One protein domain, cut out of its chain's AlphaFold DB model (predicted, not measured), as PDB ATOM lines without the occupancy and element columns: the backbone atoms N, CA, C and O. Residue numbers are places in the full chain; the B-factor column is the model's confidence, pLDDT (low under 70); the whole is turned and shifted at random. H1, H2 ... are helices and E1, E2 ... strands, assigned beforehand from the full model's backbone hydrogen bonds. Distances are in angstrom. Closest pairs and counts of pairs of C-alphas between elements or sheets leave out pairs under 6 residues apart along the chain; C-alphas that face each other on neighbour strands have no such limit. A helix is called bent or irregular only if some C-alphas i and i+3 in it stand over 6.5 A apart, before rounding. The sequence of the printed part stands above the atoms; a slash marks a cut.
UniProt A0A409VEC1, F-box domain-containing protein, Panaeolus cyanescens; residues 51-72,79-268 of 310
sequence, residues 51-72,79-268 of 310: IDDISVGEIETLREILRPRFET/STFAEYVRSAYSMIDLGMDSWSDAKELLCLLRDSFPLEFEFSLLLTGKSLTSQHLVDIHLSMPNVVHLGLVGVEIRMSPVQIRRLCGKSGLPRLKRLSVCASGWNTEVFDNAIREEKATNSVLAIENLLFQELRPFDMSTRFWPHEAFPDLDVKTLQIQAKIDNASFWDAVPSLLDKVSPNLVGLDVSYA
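AT A GLANCE: This is residues 51 to 72 and 79 to 268 of the 310 residues of the protein "F-box domain-containing protein" of Panaeolus cyanescens (UniProt A0A409VEC1). A chain wound in stacked turns, like a short solenoid: seven parallel strands make one long, twisted wall that curves along the stack, with helices H3, H4 and H5 side by side in a row behind part of it and H8 behind its last strands. The small sheet of E3 and E5 fills the turns between strand ends and helices; H1 and H2 lie at the first end. The printed part has 212 residues with eight named helices and nine named strands, in the order H1 H2 E1 H3 E2 E3 H4 E4 E5 H5 E6 H6 E7 H7 E8 H8 E9; the large sheet runs E1 E2 E4 E6 E7 E8 E9. The class is mixed, helices and strands; the whole is compact, radius of gyration of the C-alphas 17.9 A, yet elongated, spanning 61 by 36 by 35 A.

HOW THE PARTS SIT: In the large sheet, edge strand E1, residues 87 to 93, is parallel to E2, residues 118 to 124, with N 90 and O 120 2.9 A apart, within hydrogen-bond range. E4, residues 143 to 149, follows with N 147 and O 121 at 2.8 A, then E6, residues 174 to 178, with N 148 and O 176 at 2.8 A. E7, residues 200 to 210, pairs by N 177 and O 207, 2.8 A, E8, residues 228 to 238, by N 208 and O 235, 2.8 A, and edge strand E9, residues 262 to 267, by N 236 and O 264, 2.8 A. E7 bends by 85 degrees at residue 204 and E8 by 88 degrees at residue 232. H3, residues 99 to 112, is on the sheet over E1 and E2 at a height of 10.5 A. H8, residues 243 to 259, is over E7 and E8 at a height of 8.1 A; it is irregular, with C-alphas 255 and 258 7.5 A apart. E1, H3, E2 and E8, H8, E9 are strand-helix-strand units, two parallel neighbour strands joined through a helix, with right-handed crossovers; so are E6, H6, E7 and E7, H7, E8, where H6 is residues 184 to 191 and H7 residues 222 to 225. H4, residues 130 to 139, touches H3 at a shallow tilt of 26 degrees, the same way, closest C-alphas Cys 107 and Ser 139, 5.5 A. The hub H5, residues 157 to 164, touches H4 at a shallow tilt of 12 degrees, the same way, closest C-alphas Leu 133 and Leu 163, 6.3 A. H5 touches H7, closest C-alphas Pro 157 and Ala 225, 4.9 A, and only just touches H6, with 3 pairs of C-alphas within 8 A, the closest Pro 157 and Ala 190, 7.0 A. E3, residues 127 to 129, is parallel to E5, residues 152 to 154, with N 128 and O 152 at 2.8 A. H1, residues 56 to 66, touches H3, closest C-alphas Val 56 and Ala 102, 6.1 A; it is irregular, with C-alphas 57 and 60 7.8 A apart. H2, residues 80 to 84, is close to H3 but not clearly touching, closest C-alphas Ala 82 and Ser 112, 6.9 A. Each O i to N i+4 pair is within hydrogen-bond range in H3, H4 and H5, against 5 of 7 in H1, 3 of 4 in H6, 8 of 13 in H8 and 0 of 1 in H2, where 2 of 2 O i to N i+3 pairs are; H7 is too short for such a pair.

IN THESE COORDINATES: H1 begins with C-alpha 56 at (34.556, 14.637, -21.097), and E9 ends with C-alpha 267 at (35.016, 17.587, -54.480). From first to last C-alpha H8 is 26.3 A, E7 25.1 A, E8 24.7 A, E1 20.4 A, H3 19.9 A and E2 19.7 A.

THE WHOLE: The C-alphas farthest apart, those of Thr 72 and Ala 243, are 61.7 A apart. Residues 73 to 78 are not printed; the gap from C-alpha 72 to C-alpha 79 is 12.2 A. The link E7 to H7 is long, with 11 residues. The mean pLDDT of the printed part is 78.4, and 59 residues are under 70, among them 51 to 72, 79 to 88 and 189 to 198.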
ATOM      1  N   ILE A  51      45.609  18.950 -28.786       39.59
ATOM      2  CA  ILE A  51      45.053  18.049 -27.792       39.59
ATOM      3  C   ILE A  51      43.849  17.479 -28.543       39.59
ATOM      4  O   ILE A  51      42.805  18.123 -28.618       39.59
ATOM      5  N   ASP A  52      44.118  16.421 -29.316       37.78
ATOM      6  CA  ASP A  52      43.141  15.722 -30.118       37.78
ATOM      7  C   ASP A  52      42.200  15.159 -29.070       37.78
ATOM      8  O   ASP A  52      42.609  14.392 -28.201       37.78
ATOM      9  N   ASP A  53      40.984  15.689 -29.116       44.16
ATOM     10  CA  ASP A  53      39.858  15.335 -28.276       44.16
ATOM     11  C   ASP A  53      40.133  15.416 -26.772       44.16
ATOM     12  O   ASP A  53      40.231  14.407 -26.083       44.16
ATOM     13  N   ILE A  54      40.116  16.646 -26.235       48.91
ATOM     14  CA  ILE A  54      39.712  16.831 -24.836       48.91
ATOM     15  C   ILE A  54      38.278  16.310 -24.709       48.91
ATOM     16  O   ILE A  54      37.319  17.038 -24.981       48.91
ATOM     17  N   SER A  55      38.159  15.039 -24.344       53.59
ATOM     18  CA  SER A  55      36.881  14.387 -24.106       53.59
ATOM     19  C   SER A  55      36.444  14.617 -22.666       53.59
ATOM     20  O   SER A  55      37.253  14.806 -21.754       53.59
ATOM     21  N   VAL A  56      35.138  14.559 -22.440       57.62
ATOM     22  CA  VAL A  56      34.556  14.637 -21.097       57.62
ATOM     23  C   VAL A  56      35.115  13.556 -20.154       57.62
ATOM     24  O   VAL A  56      35.219  13.780 -18.950       57.62
ATOM     25  N   GLY A  57      35.568  12.417 -20.692       56.28
ATOM     26  CA  GLY A  57      36.194  11.342 -19.916       56.28
ATOM     27  C   GLY A  57      37.536  11.706 -19.264       56.28
ATOM     28  O   GLY A  57      37.961  11.016 -18.342       56.28
ATOM     29  N   GLU A  58      38.189  12.790 -19.689       57.12
ATOM     30  CA  GLU A  58      39.510  13.210 -19.197       57.12
ATOM     31  C   GLU A  58      39.445  14.397 -18.220       57.12
ATOM     32  O   GLU A  58      40.478  14.959 -17.845       57.12
ATOM     33  N   ILE A  59      38.242  14.792 -17.778       63.19
ATOM     34  CA  ILE A  59      38.036  15.969 -16.917       63.19
ATOM     35  C   ILE A  59      38.872  15.904 -15.635       63.19
ATOM     36  O   ILE A  59      39.468  16.913 -15.265       63.19
ATOM     37  N   GLU A  60      38.976  14.747 -14.972       60.06
ATOM     38  CA  GLU A  60      39.795  14.609 -13.755       60.06
ATOM     39  C   GLU A  60      41.276  14.905 -14.022       60.06
ATOM     40  O   GLU A  60      41.902  15.695 -13.316       60.06
ATOM     41  N   THR A  61      41.826  14.340 -15.096       57.97
ATOM     42  CA  THR A  61      43.213  14.577 -15.511       57.97
ATOM     43  C   THR A  61      43.429  16.042 -15.884       57.97
ATOM     44  O   THR A  61      44.432  16.647 -15.506       57.97
ATOM     45  N   LEU A  62      42.459  16.667 -16.554       60.44
ATOM     46  CA  LEU A  62      42.509  18.091 -16.879       60.44
ATOM     47  C   LEU A  62      42.443  18.974 -15.638       60.44
ATOM     48  O   LEU A  62      43.175  19.960 -15.579       60.44
ATOM     49  N   ARG A  63      41.646  18.622 -14.622       62.44
ATOM     50  CA  ARG A  63      41.644  19.337 -13.336       62.44
ATOM     51  C   ARG A  63      43.022  19.315 -12.691       62.44
ATOM     52  O   ARG A  63      43.437  20.333 -12.145       62.44
ATOM     53  N   GLU A  64      43.731  18.192 -12.746       60.09
ATOM     54  CA  GLU A  64      45.082  18.070 -12.187       60.09
ATOM     55  C   GLU A  64      46.130  18.859 -12.980       60.09
ATOM     56  O   GLU A  64      47.001  19.494 -12.382       60.09
ATOM     57  N   ILE A  65      46.035  18.861 -14.315       55.31
ATOM     58  CA  ILE A  65      46.953  19.598 -15.202       55.31
ATOM     59  C   ILE A  65      46.759  21.104 -15.066       55.31
ATOM     60  O   ILE A  65      47.728  21.860 -14.980       55.31
ATOM     61  N   LEU A  66      45.499  21.533 -15.101       57.28
ATOM     62  CA  LEU A  66      45.116  22.933 -15.182       57.28
ATOM     63  C   LEU A  66      45.007  23.591 -13.802       57.28
ATOM     64  O   LEU A  66      44.933  24.820 -13.719       57.28
ATOM     65  N   ARG A  67      45.053  22.809 -12.710       57.34
ATOM     66  CA  ARG A  67      45.154  23.356 -11.355       57.34
ATOM     67  C   ARG A  67      46.388  24.255 -11.263       57.34
ATOM     68  O   ARG A  67      47.500  23.797 -11.535       57.34
ATOM     69  N   PRO A  68      46.246  25.509 -10.809       50.03
ATOM     70  CA  PRO A  68      47.404  26.334 -10.517       50.03
ATOM     71  C   PRO A  68      48.235  25.645  -9.425       50.03
ATOM     72  O   PRO A  68      47.769  25.472  -8.296       50.03
ATOM     73  N   ARG A  69      49.462  25.216  -9.745       48.16
ATOM     74  CA  ARG A  69      50.398  24.688  -8.743       48.16
ATOM     75  C   ARG A  69      50.924  25.863  -7.922       48.16
ATOM     76  O   ARG A  69      51.860  26.544  -8.326       48.16
ATOM     77  N   PHE A  70      50.301  26.114  -6.776       44.56
ATOM     78  CA  PHE A  70      50.705  27.182  -5.856       44.56
ATOM     79  C   PHE A  70      52.006  26.880  -5.093       44.56
ATOM     80  O   PHE A  70      52.514  27.758  -4.402       44.56
ATOM     81  N   GLU A  71      52.556  25.669  -5.200       39.31
ATOM     82  CA  GLU A  71      53.514  25.176  -4.203       39.31
ATOM     83  C   GLU A  71      54.998  25.253  -4.598       39.31
ATOM     84  O   GLU A  71      55.842  25.107  -3.720       39.31
ATOM     85  N   THR A  72      55.370  25.524  -5.859       41.97
ATOM     86  CA  THR A  72      56.800  25.438  -6.254       41.97
ATOM     87  C   THR A  72      57.336  26.517  -7.192       41.97
ATOM     88  O   THR A  72      58.551  26.611  -7.359       41.97
ATOM     89  N   SER A  79      49.395  30.110 -14.852       50.59
ATOM     90  CA  SER A  79      49.579  28.823 -15.521       50.59
ATOM     91  C   SER A  79      50.557  29.019 -16.681       50.59
ATOM     92  O   SER A  79      50.314  29.850 -17.556       50.59
ATOM     93  N   THR A  80      51.663  28.275 -16.700       50.84
ATOM     94  CA  THR A  80      52.658  28.306 -17.785       50.84
ATOM     95  C   THR A  80      52.024  27.959 -19.135       50.84
ATOM     96  O   THR A  80      52.460  28.468 -20.163       50.84
ATOM     97  N   PHE A  81      50.929  27.186 -19.152       50.84
ATOM     98  CA  PHE A  81      50.133  26.954 -20.363       50.84
ATOM     99  C   PHE A  81      49.575  28.252 -20.951       50.84
ATOM    100  O   PHE A  81      49.645  28.455 -22.164       50.84
ATOM    101  N   ALA A  82      49.076  29.154 -20.104       51.56
ATOM    102  CA  ALA A  82      48.515  30.429 -20.538       51.56
ATOM    103  C   ALA A  82      49.578  31.367 -21.154       51.56
ATOM    104  O   ALA A  82      49.251  32.289 -21.903       51.56
ATOM    105  N   GLU A  83      50.865  31.141 -20.875       52.41
ATOM    106  CA  GLU A  83      51.956  31.949 -21.424       52.41
ATOM    107  C   GLU A  83      52.279  31.589 -22.883       52.41
ATOM    108  O   GLU A  83      52.556  32.492 -23.679       52.41
ATOM    109  N   TYR A  84      52.165  30.309 -23.261       54.41
ATOM    110  CA  TYR A  84      52.665  29.792 -24.546       54.41
ATOM    111  C   TYR A  84      51.598  29.239 -25.484       54.41
ATOM    112  O   TYR A  84      51.771  29.291 -26.703       54.41
ATOM    113  N   VAL A  85      50.485  28.736 -24.953       56.84
ATOM    114  CA  VAL A  85      49.354  28.339 -25.791       56.84
ATOM    115  C   VAL A  85      48.685  29.626 -26.301       56.84
ATOM    116  O   VAL A  85      48.737  30.681 -25.666       56.84
ATOM    117  N   ARG A  86      48.137  29.603 -27.513       60.75
ATOM    118  CA  ARG A  86      47.432  30.760 -28.113       60.75
ATOM    119  C   ARG A  86      46.065  30.387 -28.670       60.75
ATOM    120  O   ARG A  86      45.196  31.244 -28.812       60.75
ATOM    121  N   SER A  87      45.874  29.101 -28.932       61.75
ATOM    122  CA  SER A  87      44.621  28.518 -29.372       61.75
ATOM    123  C   SER A  87      44.374  27.216 -28.632       61.75
ATOM    124  O   SER A  87      45.310  26.445 -28.428       61.75
ATOM    125  N   ALA A  88      43.121  26.956 -28.289       67.19
ATOM    126  CA  ALA A  88      42.681  25.674 -27.759       67.19
ATOM    127  C   ALA A  88      41.484  25.173 -28.566       67.19
ATOM    128  O   ALA A  88      40.763  25.955 -29.194       67.19
ATOM    129  N   TYR A  89      41.315  23.860 -28.569       73.19
ATOM    130  CA  TYR A  89      40.258  23.164 -29.274       73.19
ATOM    131  C   TYR A  89      39.603  22.169 -28.316       73.19
ATOM    132  O   TYR A  89      40.303  21.512 -27.551       73.19
ATOM    133  N   SER A  90      38.280  22.069 -28.352       75.94
ATOM    134  CA  SER A  90      37.525  21.056 -27.619       75.94
ATOM    135  C   SER A  90      36.400  20.525 -28.495       75.94
ATOM    136  O   SER A  90      35.816  21.270 -29.289       75.94
ATOM    137  N   MET A  91      36.110  19.238 -28.337       82.25
ATOM    138  CA  MET A  91      34.999  18.557 -28.977       82.25
ATOM    139  C   MET A  91      34.048  18.050 -27.893       82.25
ATOM    140  O   MET A  91      34.495  17.443 -26.928       82.25
ATOM    141  N   ILE A  92      32.753  18.315 -28.050       82.56
ATOM    142  CA  ILE A  92      31.702  17.848 -27.139       82.56
ATOM    143  C   ILE A  92      30.699  17.031 -27.951       82.56
ATOM    144  O   ILE A  92      30.096  17.558 -28.894       82.56
ATOM    145  N   ASP A  93      30.497  15.769 -27.577       84.62
ATOM    146  CA  ASP A  93      29.501  14.889 -28.184       84.62
ATOM    147  C   ASP A  93      28.163  15.031 -27.449       84.62
ATOM    148  O   ASP A  93      27.934  14.462 -26.384       84.62
ATOM    149  N   LEU A  94      27.224  15.755 -28.055       84.88
ATOM    150  CA  LEU A  94      25.884  16.007 -27.509       84.88
ATOM    151  C   LEU A  94      25.025  14.738 -27.357       84.88
ATOM    152  O   LEU A  94      23.919  14.796 -26.816       84.88
ATOM    153  N   GLY A  95      25.452  13.610 -27.927       79.12
ATOM    154  CA  GLY A  95      24.755  12.333 -27.864       79.12
ATOM    155  C   GLY A  95      25.237  11.396 -26.766       79.12
ATOM    156  O   GLY A  95      24.435  10.561 -26.323       79.12
ATOM    157  N   MET A  96      26.502  11.536 -26.370       72.44
ATOM    158  CA  MET A  96      27.213  10.634 -25.462       72.44
ATOM    159  C   MET A  96      27.625  11.315 -24.159       72.44
ATOM    160  O   MET A  96      27.534  10.697 -23.100       72.44
ATOM    161  N   ASP A  97      28.034  12.579 -24.227       74.06
ATOM    162  CA  ASP A  97      28.535  13.304 -23.070       74.06
ATOM    163  C   ASP A  97      27.391  13.817 -22.197       74.06
ATOM    164  O   ASP A  97      26.378  14.345 -22.675       74.06
ATOM    165  N   SER A  98      27.570  13.727 -20.878       83.62
ATOM    166  CA  SER A  98      26.683  14.429 -19.960       83.62
ATOM    167  C   SER A  98      26.890  15.934 -20.100       83.62
ATOM    168  O   SER A  98      28.007  16.444 -19.982       83.62
ATOM    169  N   TRP A  99      25.797  16.685 -20.263       87.44
ATOM    170  CA  TRP A  99      25.884  18.143 -20.349       87.44
ATOM    171  C   TRP A  99      26.396  18.790 -19.049       87.44
ATOM    172  O   TRP A  99      26.930  19.898 -19.080       87.44
ATOM    173  N   SER A 100      26.256  18.126 -17.893       84.00
ATOM    174  CA  SER A 100      26.888  18.591 -16.645       84.00
ATOM    175  C   SER A 100      28.402  18.662 -16.780       84.00
ATOM    176  O   SER A 100      29.007  19.667 -16.414       84.00
ATOM    177  N   ASP A 101      28.980  17.622 -17.359       78.12
ATOM    178  CA  ASP A 101      30.417  17.413 -17.399       78.12
ATOM    179  C   ASP A 101      31.019  18.257 -18.528       78.12
ATOM    180  O   ASP A 101      32.025  18.934 -18.339       78.12
ATOM    181  N   ALA A 102      30.314  18.360 -19.660       82.81
ATOM    182  CA  ALA A 102      30.620  19.316 -20.721       82.81
ATOM    183  C   ALA A 102      30.692  20.765 -20.201       82.81
ATOM    184  O   ALA A 102      31.623  21.505 -20.521       82.81
ATOM    185  N   LYS A 103      29.739  21.189 -19.358       86.25
ATOM    186  CA  LYS A 103      29.774  22.525 -18.738       86.25
ATOM    187  C   LYS A 103      30.951  22.695 -17.797       86.25
ATOM    188  O   LYS A 103      31.544  23.772 -17.761       86.25
ATOM    189  N   GLU A 104      31.261  21.667 -17.022       82.25
ATOM    190  CA  GLU A 104      32.408  21.705 -16.133       82.25
ATOM    191  C   GLU A 104      33.708  21.860 -16.922       82.25
ATOM    192  O   GLU A 104      34.497  22.756 -16.628       82.25
ATOM    193  N   LEU A 105      33.878  21.069 -17.980       79.50
ATOM    194  CA  LEU A 105      34.999  21.178 -18.901       79.50
ATOM    195  C   LEU A 105      35.125  22.601 -19.461       79.50
ATOM    196  O   LEU A 105      36.200  23.193 -19.401       79.50
ATOM    197  N   LEU A 106      34.030  23.186 -19.952       81.44
ATOM    198  CA  LEU A 106      34.035  24.562 -20.461       81.44
ATOM    199  C   LEU A 106      34.456  25.577 -19.384       81.44
ATOM    200  O   LEU A 106      35.219  26.492 -19.682       81.44
ATOM    201  N   CYS A 107      34.010  25.414 -18.136       82.75
ATOM    202  CA  CYS A 107      34.438  26.262 -17.020       82.75
ATOM    203  C   CYS A 107      35.931  26.098 -16.702       82.75
ATOM    204  O   CYS A 107      36.626  27.096 -16.531       82.75
ATOM    205  N   LEU A 108      36.441  24.864 -16.676       73.00
ATOM    206  CA  LEU A 108      37.865  24.591 -16.450       73.00
ATOM    207  C   LEU A 108      38.729  25.229 -17.541       73.00
ATOM    208  O   LEU A 108      39.749  25.854 -17.244       73.00
ATOM    209  N   LEU A 109      38.300  25.125 -18.800       74.31
ATOM    210  CA  LEU A 109      38.981  25.750 -19.931       74.31
ATOM    211  C   LEU A 109      38.944  27.279 -19.825       74.31
ATOM    212  O   LEU A 109      39.980  27.914 -20.014       74.31
ATOM    213  N   ARG A 110      37.806  27.878 -19.451       78.00
ATOM    214  CA  ARG A 110      37.696  29.328 -19.221       78.00
ATOM    215  C   ARG A 110      38.697  29.815 -18.184       78.00
ATOM    216  O   ARG A 110      39.387  30.807 -18.402       78.00
ATOM    217  N   ASP A 111      38.748  29.132 -17.047       73.75
ATOM    218  CA  ASP A 111      39.552  29.559 -15.903       73.75
ATOM    219  C   ASP A 111      41.057  29.403 -16.187       73.75
ATOM    220  O   ASP A 111      41.886  30.106 -15.608       73.75
ATOM    221  N   SER A 112      41.406  28.526 -17.131       66.06
ATOM    222  CA  SER A 112      42.788  28.208 -17.502       66.06
ATOM    223  C   SER A 112      43.306  28.999 -18.701       66.06
ATOM    224  O   SER A 112      44.509  29.256 -18.799       66.06
ATOM    225  N   PHE A 113      42.417  29.388 -19.615       67.19
ATOM    226  CA  PHE A 113      42.749  30.090 -20.849       67.19
ATOM    227  C   PHE A 113      42.107  31.486 -20.839       67.19
ATOM    228  O   PHE A 113      40.913  31.615 -21.121       67.19
ATOM    229  N   PRO A 114      42.876  32.551 -20.534       65.38
ATOM    230  CA  PRO A 114      42.336  33.904 -20.464       65.38
ATOM    231  C   PRO A 114      41.737  34.343 -21.802       65.38
ATOM    232  O   PRO A 114      42.052  33.806 -22.861       65.38
ATOM    233  N   LEU A 115      40.902  35.385 -21.766       66.50
ATOM    234  CA  LEU A 115      40.121  35.842 -22.920       66.50
ATOM    235  C   LEU A 115      40.948  36.081 -24.189       66.50
ATOM    236  O   LEU A 115      40.411  35.961 -25.280       66.50
ATOM    237  N   GLU A 116      42.233  36.412 -24.086       67.50
ATOM    238  CA  GLU A 116      43.133  36.630 -25.228       67.50
ATOM    239  C   GLU A 116      43.285  35.396 -26.138       67.50
ATOM    240  O   GLU A 116      43.610  35.546 -27.316       67.50
ATOM    241  N   PHE A 117      42.971  34.204 -25.631       68.81
ATOM    242  CA  PHE A 117      43.039  32.941 -26.355       68.81
ATOM    243  C   PHE A 117      41.941  32.784 -27.400       68.81
ATOM    244  O   PHE A 117      40.774  33.112 -27.166       68.81
ATOM    245  N   GLU A 118      42.307  32.202 -28.543       73.50
ATOM    246  CA  GLU A 118      41.333  31.759 -29.534       73.50
ATOM    247  C   GLU A 118      40.815  30.365 -29.195       73.50
ATOM    248  O   GLU A 118      41.541  29.374 -29.300       73.50
ATOM    249  N   PHE A 119      39.541  30.275 -28.827       80.88
ATOM    250  CA  PHE A 119      38.932  28.989 -28.520       80.88
ATOM    251  C   PHE A 119      38.130  28.445 -29.702       80.88
ATOM    252  O   PHE A 119      37.303  29.151 -30.289       80.88
ATOM    253  N   SER A 120      38.385  27.188 -30.054       83.56
ATOM    254  CA  SER A 120      37.625  26.431 -31.045       83.56
ATOM    255  C   SER A 120      36.793  25.365 -30.349       83.56
ATOM    256  O   SER A 120      37.331  24.543 -29.620       83.56
ATOM    257  N   LEU A 121      35.491  25.365 -30.598       87.88
ATOM    258  CA  LEU A 121      34.557  24.397 -30.046       87.88
ATOM    259  C   LEU A 121      33.876  23.645 -31.182       87.88
ATOM    260  O   LEU A 121      33.225  24.271 -32.019       87.88
ATOM    261  N   LEU A 122      33.992  22.319 -31.196       89.56
ATOM    262  CA  LEU A 122      33.163  21.465 -32.039       89.56
ATOM    263  C   LEU A 122      32.077  20.800 -31.212       89.56
ATOM    264  O   LEU A 122      32.343  20.193 -30.180       89.56
ATOM    265  N   LEU A 123      30.855  20.895 -31.708       90.88
ATOM    266  CA  LEU A 123      29.704  20.184 -31.190       90.88
ATOM    267  C   LEU A 123      29.374  19.071 -32.170       90.88
ATOM    268  O   LEU A 123      29.186  19.324 -33.366       90.88
ATOM    269  N   THR A 124      29.325  17.848 -31.664       88.62
ATOM    270  CA  THR A 124      29.078  16.650 -32.461       88.62
ATOM    271  C   THR A 124      27.908  15.850 -31.893       88.62
ATOM    272  O   THR A 124      27.358  16.188 -30.843       88.62
ATOM    273  N   GLY A 125      27.478  14.808 -32.601       82.19
ATOM    274  CA  GLY A 125      26.506  13.854 -32.067       82.19
ATOM    275  C   GLY A 125      25.048  14.258 -32.296       82.19
ATOM    276  O   GLY A 125      24.663  14.520 -33.429       82.19
ATOM    277  N   LYS A 126      24.216  14.218 -31.237       84.88
ATOM    278  CA  LYS A 126      22.742  14.348 -31.312       84.88
ATOM    279  C   LYS A 126      22.265  15.794 -31.537       84.88
ATOM    280  O   LYS A 126      22.527  16.399 -32.569       84.88
ATOM    281  N   SER A 127      21.476  16.335 -30.610       91.38
ATOM    282  CA  SER A 127      20.642  17.501 -30.866       91.38
ATOM    283  C   SER A 127      21.194  18.737 -30.169       91.38
ATOM    284  O   SER A 127      21.384  18.755 -28.952       91.38
ATOM    285  N   LEU A 128      21.408  19.802 -30.932       93.94
ATOM    286  CA  LEU A 128      21.808  21.106 -30.429       93.94
ATOM    287  C   LEU A 128      20.572  21.922 -30.041       93.94
ATOM    288  O   LEU A 128      19.742  22.240 -30.889       93.94
ATOM    289  N   THR A 129      20.471  22.309 -28.771       93.00
ATOM    290  CA  THR A 129      19.383  23.153 -28.257       93.00
ATOM    291  C   THR A 129      19.879  24.566 -27.956       93.00
ATOM    292  O   THR A 129      21.081  24.809 -27.833       93.00
ATOM    293  N   SER A 130      18.954  25.518 -27.817       91.75
ATOM    294  CA  SER A 130      19.299  26.892 -27.435       91.75
ATOM    295  C   SER A 130      19.991  26.959 -26.070       91.75
ATOM    296  O   SER A 130      20.911  27.758 -25.904       91.75
ATOM    297  N   GLN A 131      19.624  26.083 -25.125       92.94
ATOM    298  CA  GLN A 131      20.260  26.016 -23.807       92.94
ATOM    299  C   GLN A 131      21.754  25.692 -23.910       92.94
ATOM    300  O   GLN A 131      22.550  26.296 -23.197       92.94
ATOM    301  N   HIS A 132      22.153  24.812 -24.837       93.88
ATOM    302  CA  HIS A 132      23.568  24.487 -25.028       93.88
ATOM    303  C   HIS A 132      24.379  25.727 -25.421       93.88
ATOM    304  O   HIS A 132      25.415  26.007 -24.825       93.88
ATOM    305  N   LEU A 133      23.893  26.511 -26.389       93.25
ATOM    306  CA  LEU A 133      24.583  27.729 -26.825       93.25
ATOM    307  C   LEU A 133      24.544  28.844 -25.768       93.25
ATOM    308  O   LEU A 133      25.495  29.616 -25.680       93.25
ATOM    309  N   VAL A 134      23.486  28.926 -24.951       92.94
ATOM    310  CA  VAL A 134      23.435  29.837 -23.792       92.94
ATOM    311  C   VAL A 134      24.519  29.474 -22.782       92.94
ATOM    312  O   VAL A 134      25.287  30.341 -22.376       92.94
ATOM    313  N   ASP A 135      24.620  28.202 -22.411       92.75
ATOM    314  CA  ASP A 135      25.621  27.738 -21.451       92.75
ATOM    315  C   ASP A 135      27.046  27.928 -22.000       92.75
ATOM    316  O   ASP A 135      27.923  28.400 -21.280       92.75
ATOM    317  N   ILE A 136      27.276  27.666 -23.294       91.75
ATOM    318  CA  ILE A 136      28.558  27.949 -23.962       91.75
ATOM    319  C   ILE A 136      28.881  29.443 -23.924       91.75
ATOM    320  O   ILE A 136      30.010  29.805 -23.613       91.75
ATOM    321  N   HIS A 137      27.917  30.318 -24.216       89.81
ATOM    322  CA  HIS A 137      28.115  31.765 -24.134       89.81
ATOM    323  C   HIS A 137      28.533  32.205 -22.721       89.81
ATOM    324  O   HIS A 137      29.467  32.996 -22.575       89.81
ATOM    325  N   LEU A 138      27.863  31.680 -21.691       88.81
ATOM    326  CA  LEU A 138      28.133  32.015 -20.292       88.81
ATOM    327  C   LEU A 138      29.482  31.465 -19.806       88.81
ATOM    328  O   LEU A 138      30.173  32.127 -19.028       88.81
ATOM    329  N   SER A 139      29.869  30.275 -20.265       86.88
ATOM    330  CA  SER A 139      31.119  29.632 -19.857       86.88
ATOM    331  C   SER A 139      32.319  30.074 -20.687       86.88
ATOM    332  O   SER A 139      33.405  30.187 -20.142       86.88
ATOM    333  N   MET A 140      32.163  30.348 -21.981       84.12
ATOM    334  CA  MET A 140      33.268  30.594 -22.916       84.12
ATOM    335  C   MET A 140      32.931  31.719 -23.913       84.12
ATOM    336  O   MET A 140      32.769  31.483 -25.112       84.12
ATOM    337  N   PRO A 141      32.874  32.991 -23.473       84.75
ATOM    338  CA  PRO A 141      32.536  34.114 -24.355       84.75
ATOM    339  C   PRO A 141      33.608  34.415 -25.425       84.75
ATOM    340  O   PRO A 141      33.372  35.204 -26.343       84.75
ATOM    341  N   ASN A 142      34.796  33.809 -25.324       81.44
ATOM    342  CA  ASN A 142      35.911  33.951 -26.262       81.44
ATOM    343  C   ASN A 142      35.967  32.862 -27.347       81.44
ATOM    344  O   ASN A 142      36.994  32.738 -28.014       81.44
ATOM    345  N   VAL A 143      34.889  32.101 -27.564       89.25
ATOM    346  CA  VAL A 143      34.786  31.183 -28.710       89.25
ATOM    347  C   VAL A 143      34.992  31.967 -30.012       89.25
ATOM    348  O   VAL A 143      34.220  32.860 -30.363       89.25
ATOM    349  N   VAL A 144      36.061  31.624 -30.728       90.81
ATOM    350  CA  VAL A 144      36.428  32.188 -32.034       90.81
ATOM    351  C   VAL A 144      35.971  31.278 -33.168       90.81
ATOM    352  O   VAL A 144      35.695  31.756 -34.271       90.81
ATOM    353  N   HIS A 145      35.868  29.978 -32.907       92.12
ATOM    354  CA  HIS A 145      35.399  28.990 -33.865       92.12
ATOM    355  C   HIS A 145      34.326  28.110 -33.232       92.12
ATOM    356  O   HIS A 145      34.572  27.494 -32.201       92.12
ATOM    357  N   LEU A 146      33.163  28.042 -33.876       95.00
ATOM    358  CA  LEU A 146      32.120  27.069 -33.582       95.00
ATOM    359  C   LEU A 146      32.009  26.129 -34.778       95.00
ATOM    360  O   LEU A 146      31.814  26.595 -35.899       95.00
ATOM    361  N   GLY A 147      32.114  24.826 -34.560       94.00
ATOM    362  CA  GLY A 147      31.812  23.851 -35.595       94.00
ATOM    363  C   GLY A 147      30.708  22.898 -35.174       94.00
ATOM    364  O   GLY A 147      30.634  22.465 -34.030       94.00
ATOM    365  N   LEU A 148      29.828  22.615 -36.120       93.56
ATOM    366  CA  LEU A 148      28.654  21.771 -35.983       93.56
ATOM    367  C   LEU A 148      28.892  20.544 -36.857       93.56
ATOM    368  O   LEU A 148      29.033  20.688 -38.070       93.56
ATOM    369  N   VAL A 149      29.010  19.362 -36.253       90.00
ATOM    370  CA  VAL A 149      29.382  18.134 -36.973       90.00
ATOM    371  C   VAL A 149      28.367  17.035 -36.701       90.00
ATOM    372  O   VAL A 149      28.335  16.456 -35.622       90.00
ATOM    373  N   GLY A 150      27.524  16.721 -37.678       87.25
ATOM    374  CA  GLY A 150      26.517  15.669 -37.531       87.25
ATOM    375  C   GLY A 150      25.342  16.040 -36.626       87.25
ATOM    376  O   GLY A 150      24.511  15.181 -36.370       87.25
ATOM    377  N   VAL A 151      25.272  17.285 -36.138       90.19
ATOM    378  CA  VAL A 151      24.255  17.703 -35.164       90.19
ATOM    379  C   VAL A 151      22.904  18.042 -35.796       90.19
ATOM    380  O   VAL A 151      22.827  18.644 -36.870       90.19
ATOM    381  N   GLU A 152      21.839  17.721 -35.062       91.50
ATOM    382  CA  GLU A 152      20.466  18.144 -35.340       91.50
ATOM    383  C   GLU A 152      20.126  19.419 -34.546       91.50
ATOM    384  O   GLU A 152      20.055  19.420 -33.319       91.50
ATOM    385  N   ILE A 153      19.888  20.531 -35.225       92.56
ATOM    386  CA  ILE A 153      19.600  21.835 -34.637       92.56
ATOM    387  C   ILE A 153      18.122  21.901 -34.238       92.56
ATOM    388  O   ILE A 153      17.232  22.060 -35.072       92.56
ATOM    389  N   ARG A 154      17.864  21.827 -32.930       92.25
ATOM    390  CA  ARG A 154      16.544  21.949 -32.291       92.25
ATOM    391  C   ARG A 154      16.347  23.339 -31.695       92.25
ATOM    392  O   ARG A 154      16.114  23.499 -30.497       92.25
ATOM    393  N   MET A 155      16.492  24.358 -32.529       90.38
ATOM    394  CA  MET A 155      16.182  25.742 -32.175       90.38
ATOM    395  C   MET A 155      15.723  26.506 -33.411       90.38
ATOM    396  O   MET A 155      16.013  26.099 -34.533       90.38
ATOM    397  N   SER A 156      15.017  27.616 -33.213       88.19
ATOM    398  CA  SER A 156      14.577  28.452 -34.327       88.19
ATOM    399  C   SER A 156      15.743  29.205 -34.985       88.19
ATOM    400  O   SER A 156      16.743  29.505 -34.315       88.19
ATOM    401  N   PRO A 157      15.605  29.616 -36.261       86.75
ATOM    402  CA  PRO A 157      16.533  30.541 -36.909       86.75
ATOM    403  C   PRO A 157      16.803  31.808 -36.080       86.75
ATOM    404  O   PRO A 157      17.950  32.210 -35.907       86.75
ATOM    405  N   VAL A 158      15.776  32.393 -35.455       85.25
ATOM    406  CA  VAL A 158      15.936  33.555 -34.557       85.25
ATOM    407  C   VAL A 158      16.831  33.242 -33.354       85.25
ATOM    408  O   VAL A 158      17.678  34.056 -32.979       85.25
ATOM    409  N   GLN A 159      16.651  32.076 -32.729       88.62
ATOM    410  CA  GLN A 159      17.446  31.676 -31.569       88.62
ATOM    411  C   GLN A 159      18.914  31.492 -31.948       88.62
ATOM    412  O   GLN A 159      19.776  32.074 -31.286       88.62
ATOM    413  N   ILE A 160      19.207  30.764 -33.031       90.31
ATOM    414  CA  ILE A 160      20.596  30.583 -33.471       90.31
ATOM    415  C   ILE A 160      21.217  31.916 -33.907       90.31
ATOM    416  O   ILE A 160      22.373  32.177 -33.579       90.31
ATOM    417  N   ARG A 161      20.444  32.815 -34.539       88.25
ATOM    418  CA  ARG A 161      20.893  34.176 -34.875       88.25
ATOM    419  C   ARG A 161      21.350  34.952 -33.659       88.25
ATOM    420  O   ARG A 161      22.461  35.477 -33.626       88.25
ATOM    421  N   ARG A 162      20.504  34.997 -32.633       88.50
ATOM    422  CA  ARG A 162      20.791  35.717 -31.391       88.50
ATOM    423  C   ARG A 162      22.002  35.139 -30.657       88.50
ATOM    424  O   ARG A 162      22.787  35.904 -30.094       88.50
ATOM    425  N   LEU A 163      22.128  33.812 -30.644       90.69
ATOM    426  CA  LEU A 163      23.146  33.102 -29.870       90.69
ATOM    427  C   LEU A 163      24.502  33.050 -30.582       90.69
ATOM    428  O   LEU A 163      25.521  33.182 -29.922       90.69
ATOM    429  N   CYS A 164      24.542  32.948 -31.909       90.38
ATOM    430  CA  CYS A 164      25.795  32.984 -32.672       90.38
ATOM    431  C   CYS A 164      26.203  34.400 -33.106       90.38
ATOM    432  O   CYS A 164      27.351  34.621 -33.485       90.38
ATOM    433  N   GLY A 165      25.282  35.366 -33.064       87.94
ATOM    434  CA  GLY A 165      25.553  36.766 -33.378       87.94
ATOM    435  C   GLY A 165      26.382  37.477 -32.304       87.94
ATOM    436  O   GLY A 165      26.757  36.906 -31.280       87.94
ATOM    437  N   LYS A 166      26.627  38.778 -32.508       86.62
ATOM    438  CA  LYS A 166      27.492  39.588 -31.627       86.62
ATOM    439  C   LYS A 166      27.053  39.641 -30.162       86.62
ATOM    440  O   LYS A 166      27.899  39.858 -29.303       86.62
ATOM    441  N   SER A 167      25.766  39.441 -29.878       85.81
ATOM    442  CA  SER A 167      25.242  39.379 -28.509       85.81
ATOM    443  C   SER A 167      25.551  38.072 -27.784       85.81
ATOM    444  O   SER A 167      25.625  38.085 -26.562       85.81
ATOM    445  N   GLY A 168      25.690  36.958 -28.508       87.75
ATOM    446  CA  GLY A 168      25.935  35.643 -27.916       87.75
ATOM    447  C   GLY A 168      27.387  35.198 -28.070       87.75
ATOM    448  O   GLY A 168      28.072  34.975 -27.084       87.75
ATOM    449  N   LEU A 169      27.943  35.161 -29.276       91.56
ATOM    450  CA  LEU A 169      29.353  34.804 -29.477       91.56
ATOM    451  C   LEU A 169      30.104  35.995 -30.094       91.56
ATOM    452  O   LEU A 169      30.381  36.014 -31.295       91.56
ATOM    453  N   PRO A 170      30.454  37.025 -29.295       90.19
ATOM    454  CA  PRO A 170      30.980  38.297 -29.808       90.19
ATOM    455  C   PRO A 170      32.279  38.147 -30.609       90.19
ATOM    456  O   PRO A 170      32.556  38.944 -31.515       90.19
ATOM    457  N   ARG A 171      33.071  37.119 -30.282       91.88
ATOM    458  CA  ARG A 171      34.369  36.820 -30.894       91.88
ATOM    459  C   ARG A 171      34.319  35.749 -31.977       91.88
ATOM    460  O   ARG A 171      35.377  35.444 -32.526       91.88
ATOM    461  N   LEU A 172      33.140  35.231 -32.317       94.25
ATOM    462  CA  LEU A 172      33.003  34.229 -33.363       94.25
ATOM    463  C   LEU A 172      33.502  34.799 -34.696       94.25
ATOM    464  O   LEU A 172      33.041  35.842 -35.161       94.25
ATOM    465  N   LYS A 173      34.479  34.111 -35.284       94.38
ATOM    466  CA  LYS A 173      35.090  34.431 -36.581       94.38
ATOM    467  C   LYS A 173      35.048  33.256 -37.544       94.38
ATOM    468  O   LYS A 173      35.246  33.451 -38.738       94.38
ATOM    469  N   ARG A 174      34.871  32.036 -37.045       94.88
ATOM    470  CA  ARG A 174      34.889  30.819 -37.850       94.88
ATOM    471  C   ARG A 174      33.644  30.000 -37.555       94.88
ATOM    472  O   ARG A 174      33.334  29.769 -36.388       94.88
ATOM    473  N   LEU A 175      32.966  29.559 -38.604       95.31
ATOM    474  CA  LEU A 175      31.850  28.628 -38.514       95.31
ATOM    475  C   LEU A 175      32.150  27.428 -39.410       95.31
ATOM    476  O   LEU A 175      32.425  27.607 -40.595       95.31
ATOM    477  N   SER A 176      32.092  26.226 -38.848       94.25
ATOM    478  CA  SER A 176      32.163  24.983 -39.619       94.25
ATOM    479  C   SER A 176      30.828  24.257 -39.535       94.25
ATOM    480  O   SER A 176      30.276  24.103 -38.451       94.25
ATOM    481  N   VAL A 177      30.298  23.817 -40.667       92.44
ATOM    482  CA  VAL A 177      29.060  23.043 -40.747       92.44
ATOM    483  C   VAL A 177      29.355  21.779 -41.537       92.44
ATOM    484  O   VAL A 177      29.630  21.827 -42.737       92.44
ATOM    485  N   CYS A 178      29.307  20.646 -40.848       89.06
ATOM    486  CA  CYS A 178      29.671  19.349 -41.389       89.06
ATOM    487  C   CYS A 178      28.509  18.371 -41.199       89.06
ATOM    488  O   CYS A 178      28.305  17.877 -40.095       89.06
ATOM    489  N   ALA A 179      27.759  18.065 -42.262       85.88
ATOM    490  CA  ALA A 179      26.607  17.152 -42.210       85.88
ATOM    491  C   ALA A 179      25.614  17.455 -41.059       85.88
ATOM    492  O   ALA A 179      25.203  16.553 -40.335       85.88
ATOM    493  N   SER A 180      25.271  18.731 -40.856       89.25
ATOM    494  CA  SER A 180      24.317  19.175 -39.827       89.25
ATOM    495  C   SER A 180      23.027  19.695 -40.445       89.25
ATOM    496  O   SER A 180      23.026  20.229 -41.557       89.25
ATOM    497  N   GLY A 181      21.933  19.579 -39.697       90.06
ATOM    498  CA  GLY A 181      20.611  19.969 -40.168       90.06
ATOM    499  C   GLY A 181      19.665  20.409 -39.068       90.06
ATOM    500  O   GLY A 181      19.916  20.168 -37.898       90.06
ATOM    501  N   TRP A 182      18.598  21.092 -39.442       89.56
ATOM    502  CA  TRP A 182      17.454  21.448 -38.630       89.56
ATOM    503  C   TRP A 182      16.628  20.238 -38.221       89.56
ATOM    504  O   TRP A 182      16.442  19.291 -38.975       89.56
ATOM    505  N   ASN A 183      16.016  20.334 -37.052       88.12
ATOM    506  CA  ASN A 183      14.812  19.573 -36.787       88.12
ATOM    507  C   ASN A 183      13.623  20.242 -37.504       88.12
ATOM    508  O   ASN A 183      13.338  21.418 -37.263       88.12
ATOM    509  N   THR A 184      12.939  19.502 -38.380       79.62
ATOM    510  CA  THR A 184      11.857  20.014 -39.246       79.62
ATOM    511  C   THR A 184      10.694  20.608 -38.462       79.62
ATOM    512  O   THR A 184      10.240  21.704 -38.779       79.62
ATOM    513  N   GLU A 185      10.264  19.940 -37.388       80.50
ATOM    514  CA  GLU A 185       9.154  20.406 -36.549       80.50
ATOM    515  C   GLU A 185       9.452  21.777 -35.928       80.50
ATOM    516  O   GLU A 185       8.575  22.638 -35.841       80.50
ATOM    517  N   VAL A 186      10.696  22.014 -35.505       78.12
ATOM    518  CA  VAL A 186      11.106  23.299 -34.922       78.12
ATOM    519  C   VAL A 186      11.245  24.378 -35.999       78.12
ATOM    520  O   VAL A 186      10.843  25.523 -35.775       78.12
ATOM    521  N   PHE A 187      11.795  24.028 -37.161       76.50
ATOM    522  CA  PHE A 187      12.040  24.969 -38.252       76.50
ATOM    523  C   PHE A 187      10.740  25.504 -38.868       76.50
ATOM    524  O   PHE A 187      10.561  26.721 -38.969       76.50
ATOM    525  N   ASP A 188       9.788  24.621 -39.176       74.50
ATOM    526  CA  ASP A 188       8.513  24.992 -39.802       74.50
ATOM    527  C   ASP A 188       7.651  25.883 -38.898       74.50
ATOM    528  O   ASP A 188       6.970  26.801 -39.367       74.50
ATOM    529  N   ASN A 189       7.702  25.644 -37.585       69.75
ATOM    530  CA  ASN A 189       7.008  26.471 -36.602       69.75
ATOM    531  C   ASN A 189       7.635  27.869 -36.488       69.75
ATOM    532  O   ASN A 189       6.916  28.855 -36.339       69.75
ATOM    533  N   ALA A 190       8.958  27.974 -36.622       67.25
ATOM    534  CA  ALA A 190       9.677  29.235 -36.488       67.25
ATOM    535  C   ALA A 190       9.506  30.191 -37.679       67.25
ATOM    536  O   ALA A 190       9.441  31.404 -37.475       67.25
ATOM    537  N   ILE A 191       9.394  29.673 -38.911       63.16
ATOM    538  CA  ILE A 191       9.183  30.496 -40.120       63.16
ATOM    539  C   ILE A 191       7.904  31.344 -40.008       63.16
ATOM    540  O   ILE A 191       7.823  32.438 -40.565       63.16
ATOM    541  N   ARG A 192       6.907  30.879 -39.248       58.81
ATOM    542  CA  ARG A 192       5.617  31.567 -39.085       58.81
ATOM    543  C   ARG A 192       5.663  32.764 -38.131       58.81
ATOM    544  O   ARG A 192       4.750  33.583 -38.165       58.81
ATOM    545  N   GLU A 193       6.697  32.886 -37.299       59.72
ATOM    546  CA  GLU A 193       6.755  33.880 -36.215       59.72
ATOM    547  C   GLU A 193       7.667  35.085 -36.513       59.72
ATOM    548  O   GLU A 193       7.785  36.004 -35.697       59.72
ATOM    549  N   GLU A 194       8.338  35.120 -37.667       60.84
ATOM    550  CA  GLU A 194       9.528  35.958 -37.804       60.84
ATOM    551  C   GLU A 194       9.242  37.446 -38.098       60.84
ATOM    552  O   GLU A 194       8.973  37.860 -39.225       60.84
ATOM    553  N   LYS A 195       9.392  38.296 -37.068       54.88
ATOM    554  CA  LYS A 195       9.746  39.715 -37.242       54.88
ATOM    555  C   LYS A 195      11.255  39.813 -37.459       54.88
ATOM    556  O   LYS A 195      12.027  39.409 -36.589       54.88
ATOM    557  N   ALA A 196      11.658  40.371 -38.600       54.00
ATOM    558  CA  ALA A 196      13.055  40.577 -38.969       54.00
ATOM    559  C   ALA A 196      13.823  41.288 -37.844       54.00
ATOM    560  O   ALA A 196      13.585  42.456 -37.536       54.00
ATOM    561  N   THR A 197      14.744  40.565 -37.213       59.41
ATOM    562  CA  THR A 197      15.774  41.165 -36.369       59.41
ATOM    563  C   THR A 197      17.047  41.204 -37.195       59.41
ATOM    564  O   THR A 197      17.614  40.164 -37.527       59.41
ATOM    565  N   ASN A 198      17.468  42.415 -37.560       59.56
ATOM    566  CA  ASN A 198      18.696  42.649 -38.315       59.56
ATOM    567  C   ASN A 198      19.887  42.311 -37.413       59.56
ATOM    568  O   ASN A 198      20.365  43.148 -36.646       59.56
ATOM    569  N   SER A 199      20.325  41.057 -37.449       70.12
ATOM    570  CA  SER A 199      21.553  40.621 -36.796       70.12
ATOM    571  C   SER A 199      22.510  40.123 -37.866       70.12
ATOM    572  O   SER A 199      22.295  39.090 -38.494       70.12
ATOM    573  N   VAL A 200      23.561  40.908 -38.077       82.00
ATOM    574  CA  VAL A 200      24.647  40.571 -38.994       82.00
ATOM    575  C   VAL A 200      25.518  39.511 -38.331       82.00
ATOM    576  O   VAL A 200      26.053  39.737 -37.239       82.00
ATOM    577  N   LEU A 201      25.690  38.369 -38.997       88.62
ATOM    578  CA  LEU A 201      26.723  37.405 -38.637       88.62
ATOM    579  C   LEU A 201      27.916  37.619 -39.566       88.62
ATOM    580  O   LEU A 201      27.911  37.160 -40.702       88.62
ATOM    581  N   ALA A 202      28.937  38.311 -39.066       91.75
ATOM    582  CA  ALA A 202      30.187  38.514 -39.788       91.75
ATOM    583  C   ALA A 202      31.238  37.499 -39.329       91.75
ATOM    584  O   ALA A 202      31.696  37.553 -38.183       91.75
ATOM    585  N   ILE A 203      31.628  36.598 -40.230       93.06
ATOM    586  CA  ILE A 203      32.644  35.567 -40.014       93.06
ATOM    587  C   ILE A 203      33.780  35.699 -41.036       93.06
ATOM    588  O   ILE A 203      33.601  36.039 -42.201       93.06
ATOM    589  N   GLU A 204      35.001  35.433 -40.592       93.75
ATOM    590  CA  GLU A 204      36.184  35.433 -41.451       93.75
ATOM    591  C   GLU A 204      36.255  34.160 -42.299       93.75
ATOM    592  O   GLU A 204      36.646  34.230 -43.463       93.75
ATOM    593  N   ASN A 205      35.868  33.007 -41.741       92.31
ATOM    594  CA  ASN A 205      35.907  31.732 -42.455       92.31
ATOM    595  C   ASN A 205      34.627  30.923 -42.231       92.31
ATOM    596  O   ASN A 205      34.231  30.682 -41.089       92.31
ATOM    597  N   LEU A 206      34.034  30.462 -43.327       93.75
ATOM    598  CA  LEU A 206      32.919  29.527 -43.346       93.75
ATOM    599  C   LEU A 206      33.367  28.232 -44.023       93.75
ATOM    600  O   LEU A 206      33.808  28.267 -45.171       93.75
ATOM    601  N   LEU A 207      33.253  27.102 -43.327       91.56
ATOM    602  CA  LEU A 207      33.505  25.773 -43.878       91.56
ATOM    603  C   LEU A 207      32.191  25.000 -43.998       91.56
ATOM    604  O   LEU A 207      31.493  24.804 -43.007       91.56
ATOM    605  N   PHE A 208      31.909  24.517 -45.203       89.25
ATOM    606  CA  PHE A 208      30.872  23.545 -45.518       89.25
ATOM    607  C   PHE A 208      31.500  22.208 -45.851       89.25
ATOM    608  O   PHE A 208      32.320  22.134 -46.764       89.25
ATOM    609  N   GLN A 209      31.097  21.152 -45.151       86.50
ATOM    610  CA  GLN A 209      31.547  19.801 -45.455       86.50
ATOM    611  C   GLN A 209      30.385  18.804 -45.499       86.50
ATOM    612  O   GLN A 209      29.782  18.473 -44.481       86.50
ATOM    613  N   GLU A 210      30.112  18.255 -46.677       82.06
ATOM    614  CA  GLU A 210      29.159  17.160 -46.840       82.06
ATOM    615  C   GLU A 210      29.900  15.819 -46.800       82.06
ATOM    616  O   GLU A 210      30.648  15.471 -47.721       82.06
ATOM    617  N   LEU A 211      29.714  15.076 -45.704       70.62
ATOM    618  CA  LEU A 211      30.394  13.798 -45.451       70.62
ATOM    619  C   LEU A 211      29.490  12.569 -45.582       70.62
ATOM    620  O   LEU A 211      30.005  11.462 -45.718       70.62
ATOM    621  N   ARG A 212      28.168  12.732 -45.485       65.94
ATOM    622  CA  ARG A 212      27.170  11.650 -45.510       65.94
ATOM    623  C   ARG A 212      25.919  12.157 -46.222       65.94
ATOM    624  O   ARG A 212      25.698  13.358 -46.173       65.94
ATOM    625  N   PRO A 213      25.106  11.292 -46.849       58.53
ATOM    626  CA  PRO A 213      23.825  11.716 -47.393       58.53
ATOM    627  C   PRO A 213      22.899  12.064 -46.221       58.53
ATOM    628  O   PRO A 213      22.324  11.181 -45.588       58.53
ATOM    629  N   PHE A 214      22.841  13.345 -45.865       62.47
ATOM    630  CA  PHE A 214      21.868  13.871 -44.913       62.47
ATOM    631  C   PHE A 214      20.531  14.095 -45.629       62.47
ATOM    632  O   PHE A 214      20.515  14.323 -46.843       62.47
ATOM    633  N   ASP A 215      19.410  14.039 -44.901       64.75
ATOM    634  CA  ASP A 215      18.123  14.430 -45.479       64.75
ATOM    635  C   ASP A 215      18.178  15.918 -45.844       64.75
ATOM    636  O   ASP A 215      18.242  16.803 -44.987       64.75
ATOM    637  N   MET A 216      18.192  16.176 -47.146       57.94
ATOM    638  CA  MET A 216      18.379  17.489 -47.753       57.94
ATOM    639  C   MET A 216      17.361  18.519 -47.285       57.94
ATOM    640  O   MET A 216      17.711  19.689 -47.155       57.94
ATOM    641  N   SER A 217      16.127  18.082 -47.008       64.75
ATOM    642  CA  SER A 217      15.041  18.953 -46.538       64.75
ATOM    643  C   SER A 217      15.340  19.589 -45.182       64.75
ATOM    644  O   SER A 217      14.752  20.599 -44.811       64.75
ATOM    645  N   THR A 218      16.292  19.008 -44.460       78.62
ATOM    646  CA  THR A 218      16.660  19.416 -43.117       78.62
ATOM    647  C   THR A 218      18.025  20.078 -43.068       78.62
ATOM    648  O   THR A 218      18.433  20.495 -42.000       78.62
ATOM    649  N   ARG A 219      18.780  20.199 -44.168       86.00
ATOM    650  CA  ARG A 219      20.162  20.698 -44.083       86.00
ATOM    651  C   ARG A 219      20.227  22.113 -43.502       86.00
ATOM    652  O   ARG A 219      19.446  22.992 -43.844       86.00
ATOM    653  N   PHE A 220      21.229  22.344 -42.659       88.56
ATOM    654  CA  PHE A 220      21.509  23.663 -42.125       88.56
ATOM    655  C   PHE A 220      22.312  24.493 -43.126       88.56
ATOM    656  O   PHE A 220      23.525  24.317 -43.267       88.56
ATOM    657  N   TRP A 221      21.642  25.441 -43.777       88.25
ATOM    658  CA  TRP A 221      22.283  26.481 -44.575       88.25
ATOM    659  C   TRP A 221      22.367  27.796 -43.777       88.25
ATOM    660  O   TRP A 221      21.348  28.413 -43.470       88.25
ATOM    661  N   PRO A 222      23.569  28.302 -43.455       88.62
ATOM    662  CA  PRO A 222      23.743  29.494 -42.642       88.62
ATOM    663  C   PRO A 222      23.117  30.728 -43.268       88.62
ATOM    664  O   PRO A 222      22.619  31.566 -42.540       88.62
ATOM    665  N   HIS A 223      23.092  30.855 -44.593       87.69
ATOM    666  CA  HIS A 223      22.459  32.011 -45.227       87.69
ATOM    667  C   HIS A 223      20.929  32.042 -45.042       87.69
ATOM    668  O   HIS A 223      20.345  33.123 -45.061       87.69
ATOM    669  N   GLU A 224      20.287  30.893 -44.808       86.69
ATOM    670  CA  GLU A 224      18.860  30.814 -44.461       86.69
ATOM    671  C   GLU A 224      18.627  31.224 -43.003       86.69
ATOM    672  O   GLU A 224      17.670  31.926 -42.683       86.69
ATOM    673  N   ALA A 225      19.540  30.834 -42.109       84.62
ATOM    674  CA  ALA A 225      19.481  31.223 -40.706       84.62
ATOM    675  C   ALA A 225      19.841  32.697 -40.499       84.62
ATOM    676  O   ALA A 225      19.197  33.379 -39.708       84.62
ATOM    677  N   PHE A 226      20.852  33.189 -41.217       87.12
ATOM    678  CA  PHE A 226      21.474  34.504 -41.095       87.12
ATOM    679  C   PHE A 226      21.284  35.298 -42.403       87.12
ATOM    680  O   PHE A 226      22.160  35.286 -43.270       87.12
ATOM    681  N   PRO A 227      20.171  36.046 -42.545       83.50
ATOM    682  CA  PRO A 227      19.907  36.850 -43.732       83.50
ATOM    683  C   PRO A 227      20.912  37.971 -43.959       83.50
ATOM    684  O   PRO A 227      20.910  38.523 -45.040       83.50
ATOM    685  N   ASP A 228      21.764  38.319 -42.999       86.25
ATOM    686  CA  ASP A 228      22.870  39.265 -43.179       86.25
ATOM    687  C   ASP A 228      24.206  38.570 -42.871       86.25
ATOM    688  O   ASP A 228      25.000  39.018 -42.040       86.25
ATOM    689  N   LEU A 229      24.415  37.403 -43.484       90.31
ATOM    690  CA  LEU A 229      25.662  36.650 -43.393       90.31
ATOM    691  C   LEU A 229      26.767  37.331 -44.213       90.31
ATOM    692  O   LEU A 229      26.650  37.469 -45.430       90.31
ATOM    693  N   ASP A 230      27.854  37.700 -43.543       92.19
ATOM    694  CA  ASP A 230      29.059  38.272 -44.142       92.19
ATOM    695  C   ASP A 230      30.238  37.301 -43.973       92.19
ATOM    696  O   ASP A 230      30.556  36.891 -42.853       92.19
ATOM    697  N   VAL A 231      30.869  36.906 -45.085       92.50
ATOM    698  CA  VAL A 231      31.918  35.874 -45.130       92.50
ATOM    699  C   VAL A 231      33.089  36.341 -45.982       92.50
ATOM    700  O   VAL A 231      32.921  36.634 -47.163       92.50
ATOM    701  N   LYS A 232      34.304  36.314 -45.420       90.62
ATOM    702  CA  LYS A 232      35.530  36.613 -46.186       90.62
ATOM    703  C   LYS A 232      36.070  35.410 -46.948       90.62
ATOM    704  O   LYS A 232      36.482  35.556 -48.094       90.62
ATOM    705  N   THR A 233      36.093  34.237 -46.324       89.31
ATOM    706  CA  THR A 233      36.588  33.006 -46.952       89.31
ATOM    707  C   THR A 233      35.550  31.906 -46.833       89.31
ATOM    708  O   THR A 233      35.121  31.579 -45.728       89.31
ATOM    709  N   LEU A 234      35.182  31.307 -47.960       88.81
ATOM    710  CA  LEU A 234      34.264  30.178 -48.025       88.81
ATOM    711  C   LEU A 234      35.021  28.935 -48.491       88.81
ATOM    712  O   LEU A 234      35.686  28.953 -49.523       88.81
ATOM    713  N   GLN A 235      34.907  27.852 -47.732       88.81
ATOM    714  CA  GLN A 235      35.398  26.533 -48.107       88.81
ATOM    715  C   GLN A 235      34.207  25.595 -48.259       88.81
ATOM    716  O   GLN A 235      33.416  25.453 -47.333       88.81
ATOM    717  N   ILE A 236      34.079  24.952 -49.413       87.94
ATOM    718  CA  ILE A 236      33.034  23.977 -49.710       87.94
ATOM    719  C   ILE A 236      33.715  22.653 -50.020       87.94
ATOM    720  O   ILE A 236      34.545  22.551 -50.921       87.94
ATOM    721  N   GLN A 237      33.371  21.626 -49.263       85.88
ATOM    722  CA  GLN A 237      33.888  20.283 -49.427       85.88
ATOM    723  C   GLN A 237      32.721  19.312 -49.555       85.88
ATOM    724  O   GLN A 237      31.900  19.211 -48.648       85.88
ATOM    725  N   ALA A 238      32.654  18.561 -50.646       82.00
ATOM    726  CA  ALA A 238      31.661  17.505 -50.807       82.00
ATOM    727  C   ALA A 238      32.362  16.187 -51.146       82.00
ATOM    728  O   ALA A 238      33.195  16.131 -52.051       82.00
ATOM    729  N   LYS A 239      32.052  15.128 -50.395       73.38
ATOM    730  CA  LYS A 239      32.559  13.767 -50.653       73.38
ATOM    731  C   LYS A 239      31.556  12.868 -51.380       73.38
ATOM    732  O   LYS A 239      31.826  11.691 -51.578       73.38
ATOM    733  N   ILE A 240      30.381  13.397 -51.716       67.75
ATOM    734  CA  ILE A 240      29.274  12.632 -52.292       67.75
ATOM    735  C   ILE A 240      28.753  13.384 -53.507       67.75
ATOM    736  O   ILE A 240      28.576  14.602 -53.447       67.75
ATOM    737  N   ASP A 241      28.503  12.656 -54.597       66.81
ATOM    738  CA  ASP A 241      27.758  13.178 -55.740       66.81
ATOM    739  C   ASP A 241      26.283  13.345 -55.372       66.81
ATOM    740  O   ASP A 241      25.474  12.426 -55.492       66.81
ATOM    741  N   ASN A 242      25.949  14.505 -54.817       69.00
ATOM    742  CA  ASN A 242      24.580  14.851 -54.487       69.00
ATOM    743  C   ASN A 242      24.210  16.133 -55.232       69.00
ATOM    744  O   ASN A 242      24.548  17.228 -54.783       69.00
ATOM    745  N   ALA A 243      23.509  15.991 -56.362       67.75
ATOM    746  CA  ALA A 243      23.061  17.112 -57.192       67.75
ATOM    747  C   ALA A 243      22.356  18.195 -56.359       67.75
ATOM    748  O   ALA A 243      22.696  19.369 -56.452       67.75
ATOM    749  N   SER A 244      21.500  17.784 -55.423       72.50
ATOM    750  CA  SER A 244      20.761  18.716 -54.572       72.50
ATOM    751  C   SER A 244      21.637  19.497 -53.578       72.50
ATOM    752  O   SER A 244      21.258  20.587 -53.158       72.50
ATOM    753  N   PHE A 245      22.828  18.995 -53.205       80.31
ATOM    754  CA  PHE A 245      23.813  19.802 -52.469       80.31
ATOM    755  C   PHE A 245      24.303  20.954 -53.335       80.31
ATOM    756  O   PHE A 245      24.314  22.098 -52.885       80.31
ATOM    757  N   TRP A 246      24.683  20.648 -54.573       83.25
ATOM    758  CA  TRP A 246      25.212  21.632 -55.505       83.25
ATOM    759  C   TRP A 246      24.151  22.625 -55.980       83.25
ATOM    760  O   TRP A 246      24.497  23.783 -56.183       83.25
ATOM    761  N   ASP A 247      22.877  22.233 -56.052       82.62
ATOM    762  CA  ASP A 247      21.764  23.120 -56.424       82.62
ATOM    763  C   ASP A 247      21.560  24.286 -55.438       82.62
ATOM    764  O   ASP A 247      21.132  25.370 -55.834       82.62
ATOM    765  N   ALA A 248      21.909  24.097 -54.162       82.38
ATOM    766  CA  ALA A 248      21.795  25.119 -53.119       82.38
ATOM    767  C   ALA A 248      23.087  25.939 -52.906       82.38
ATOM    768  O   ALA A 248      23.084  26.963 -52.221       82.38
ATOM    769  N   VAL A 249      24.214  25.538 -53.505       86.69
ATOM    770  CA  VAL A 249      25.462  26.322 -53.444       86.69
ATOM    771  C   VAL A 249      25.321  27.699 -54.120       86.69
ATOM    772  O   VAL A 249      25.808  28.671 -53.537       86.69
ATOM    773  N   PRO A 250      24.656  27.848 -55.287       88.44
ATOM    774  CA  PRO A 250      24.410  29.150 -55.899       88.44
ATOM    775  C   PRO A 250      23.722  30.157 -54.973       88.44
ATOM    776  O   PRO A 250      24.202  31.281 -54.873       88.44
ATOM    777  N   SER A 251      22.674  29.770 -54.231       87.44
ATOM    778  CA  SER A 251      21.977  30.702 -53.328       87.44
ATOM    779  C   SER A 251      22.866  31.166 -52.170       87.44
ATOM    780  O   SER A 251      22.838  32.340 -51.791       87.44
ATOM    781  N   LEU A 252      23.715  30.276 -51.642       87.88
ATOM    782  CA  LEU A 252      24.731  30.636 -50.654       87.88
ATOM    783  C   LEU A 252      25.749  31.624 -51.242       87.88
ATOM    784  O   LEU A 252      26.062  32.627 -50.600       87.88
ATOM    785  N   LEU A 253      26.268  31.347 -52.441       89.38
ATOM    786  CA  LEU A 253      27.251  32.197 -53.117       89.38
ATOM    787  C   LEU A 253      26.680  33.573 -53.450       89.38
ATOM    788  O   LEU A 253      27.344  34.571 -53.177       89.38
ATOM    789  N   ASP A 254      25.454  33.649 -53.960       88.19
ATOM    790  CA  ASP A 254      24.763  34.916 -54.213       88.19
ATOM    791  C   ASP A 254      24.712  35.765 -52.947       88.19
ATOM    792  O   ASP A 254      24.926  36.978 -52.994       88.19
ATOM    793  N   LYS A 255      24.516  35.120 -51.790       87.88
ATOM    794  CA  LYS A 255      24.449  35.831 -50.523       87.88
ATOM    795  C   LYS A 255      25.795  36.362 -50.038       87.88
ATOM    796  O   LYS A 255      25.853  37.491 -49.555       87.88
ATOM    797  N   VAL A 256      26.858  35.562 -50.129       88.00
ATOM    798  CA  VAL A 256      28.158  35.889 -49.507       88.00
ATOM    799  C   VAL A 256      29.180  36.496 -50.469       88.00
ATOM    800  O   VAL A 256      30.157  37.097 -50.027       88.00
ATOM    801  N   SER A 257      28.962  36.378 -51.781       84.31
ATOM    802  CA  SER A 257      29.882  36.861 -52.821       84.31
ATOM    803  C   SER A 257      30.282  38.340 -52.728       84.31
ATOM    804  O   SER A 257      31.434  38.617 -53.073       84.31
ATOM    805  N   PRO A 258      29.452  39.296 -52.245       86.75
ATOM    806  CA  PRO A 258      29.849  40.706 -52.210       86.75
ATOM    807  C   PRO A 258      31.101  40.986 -51.369       86.75
ATOM    808  O   PRO A 258      31.859  41.897 -51.695       86.75
ATOM    809  N   ASN A 259      31.336  40.188 -50.323       86.19
ATOM    810  CA  ASN A 259      32.444  40.374 -49.379       86.19
ATOM    811  C   ASN A 259      33.474  39.234 -49.425       86.19
ATOM    812  O   ASN A 259      34.420  39.208 -48.630       86.19
ATOM    813  N   LEU A 260      33.305  38.295 -50.360       86.56
ATOM    814  CA  LEU A 260      34.136  37.109 -50.457       86.56
ATOM    815  C   LEU A 260      35.508  37.445 -51.059       86.56
ATOM    816  O   LEU A 260      35.633  37.857 -52.210       86.56
ATOM    817  N   VAL A 261      36.555  37.210 -50.276       87.81
ATOM    818  CA  VAL A 261      37.966  37.390 -50.648       87.81
ATOM    819  C   VAL A 261      38.614  36.062 -51.057       87.81
ATOM    820  O   VAL A 261      39.625  36.063 -51.759       87.81
ATOM    821  N   GLY A 262      38.053  34.927 -50.629       80.88
ATOM    822  CA  GLY A 262      38.553  33.598 -50.969       80.88
ATOM    823  C   GLY A 262      37.451  32.548 -51.065       80.88
ATOM    824  O   GLY A 262      36.555  32.490 -50.228       80.88
ATOM    825  N   LEU A 263      37.561  31.690 -52.073       85.31
ATOM    826  CA  LEU A 263      36.715  30.520 -52.272       85.31
ATOM    827  C   LEU A 263      37.627  29.300 -52.447       85.31
ATOM    828  O   LEU A 263      38.587  29.359 -53.213       85.31
ATOM    829  N   ASP A 264      37.359  28.217 -51.728       82.94
ATOM    830  CA  ASP A 264      37.981  26.909 -51.952       82.94
ATOM    831  C   ASP A 264      36.867  25.879 -52.119       82.94
ATOM    832  O   ASP A 264      36.024  25.732 -51.237       82.94
ATOM    833  N   VAL A 265      36.835  25.192 -53.258       81.56
ATOM    834  CA  VAL A 265      35.834  24.164 -53.543       81.56
ATOM    835  C   VAL A 265      36.576  22.872 -53.818       81.56
ATOM    836  O   VAL A 265      37.303  22.754 -54.801       81.56
ATOM    837  N   SER A 266      36.391  21.887 -52.950       79.62
ATOM    838  CA  SER A 266      36.948  20.555 -53.141       79.62
ATOM    839  C   SER A 266      35.829  19.536 -53.261       79.62
ATOM    840  O   SER A 266      34.890  19.519 -52.466       79.62
ATOM    841  N   TYR A 267      35.952  18.667 -54.251       72.81
ATOM    842  CA  TYR A 267      35.016  17.587 -54.480       72.81
ATOM    843  C   TYR A 267      35.802  16.284 -54.583       72.81
ATOM    844  O   TYR A 267      36.714  16.165 -55.400       72.81
ATOM    845  N   ALA A 268      35.505  15.333 -53.702       64.56
ATOM    846  CA  ALA A 268      36.107  14.010 -53.748       64.56
ATOM    847  C   ALA A 268      35.104  13.044 -54.382       64.56
ATOM    848  O   ALA A 268      34.102  12.701 -53.761       64.56
TER     849      ALA A 268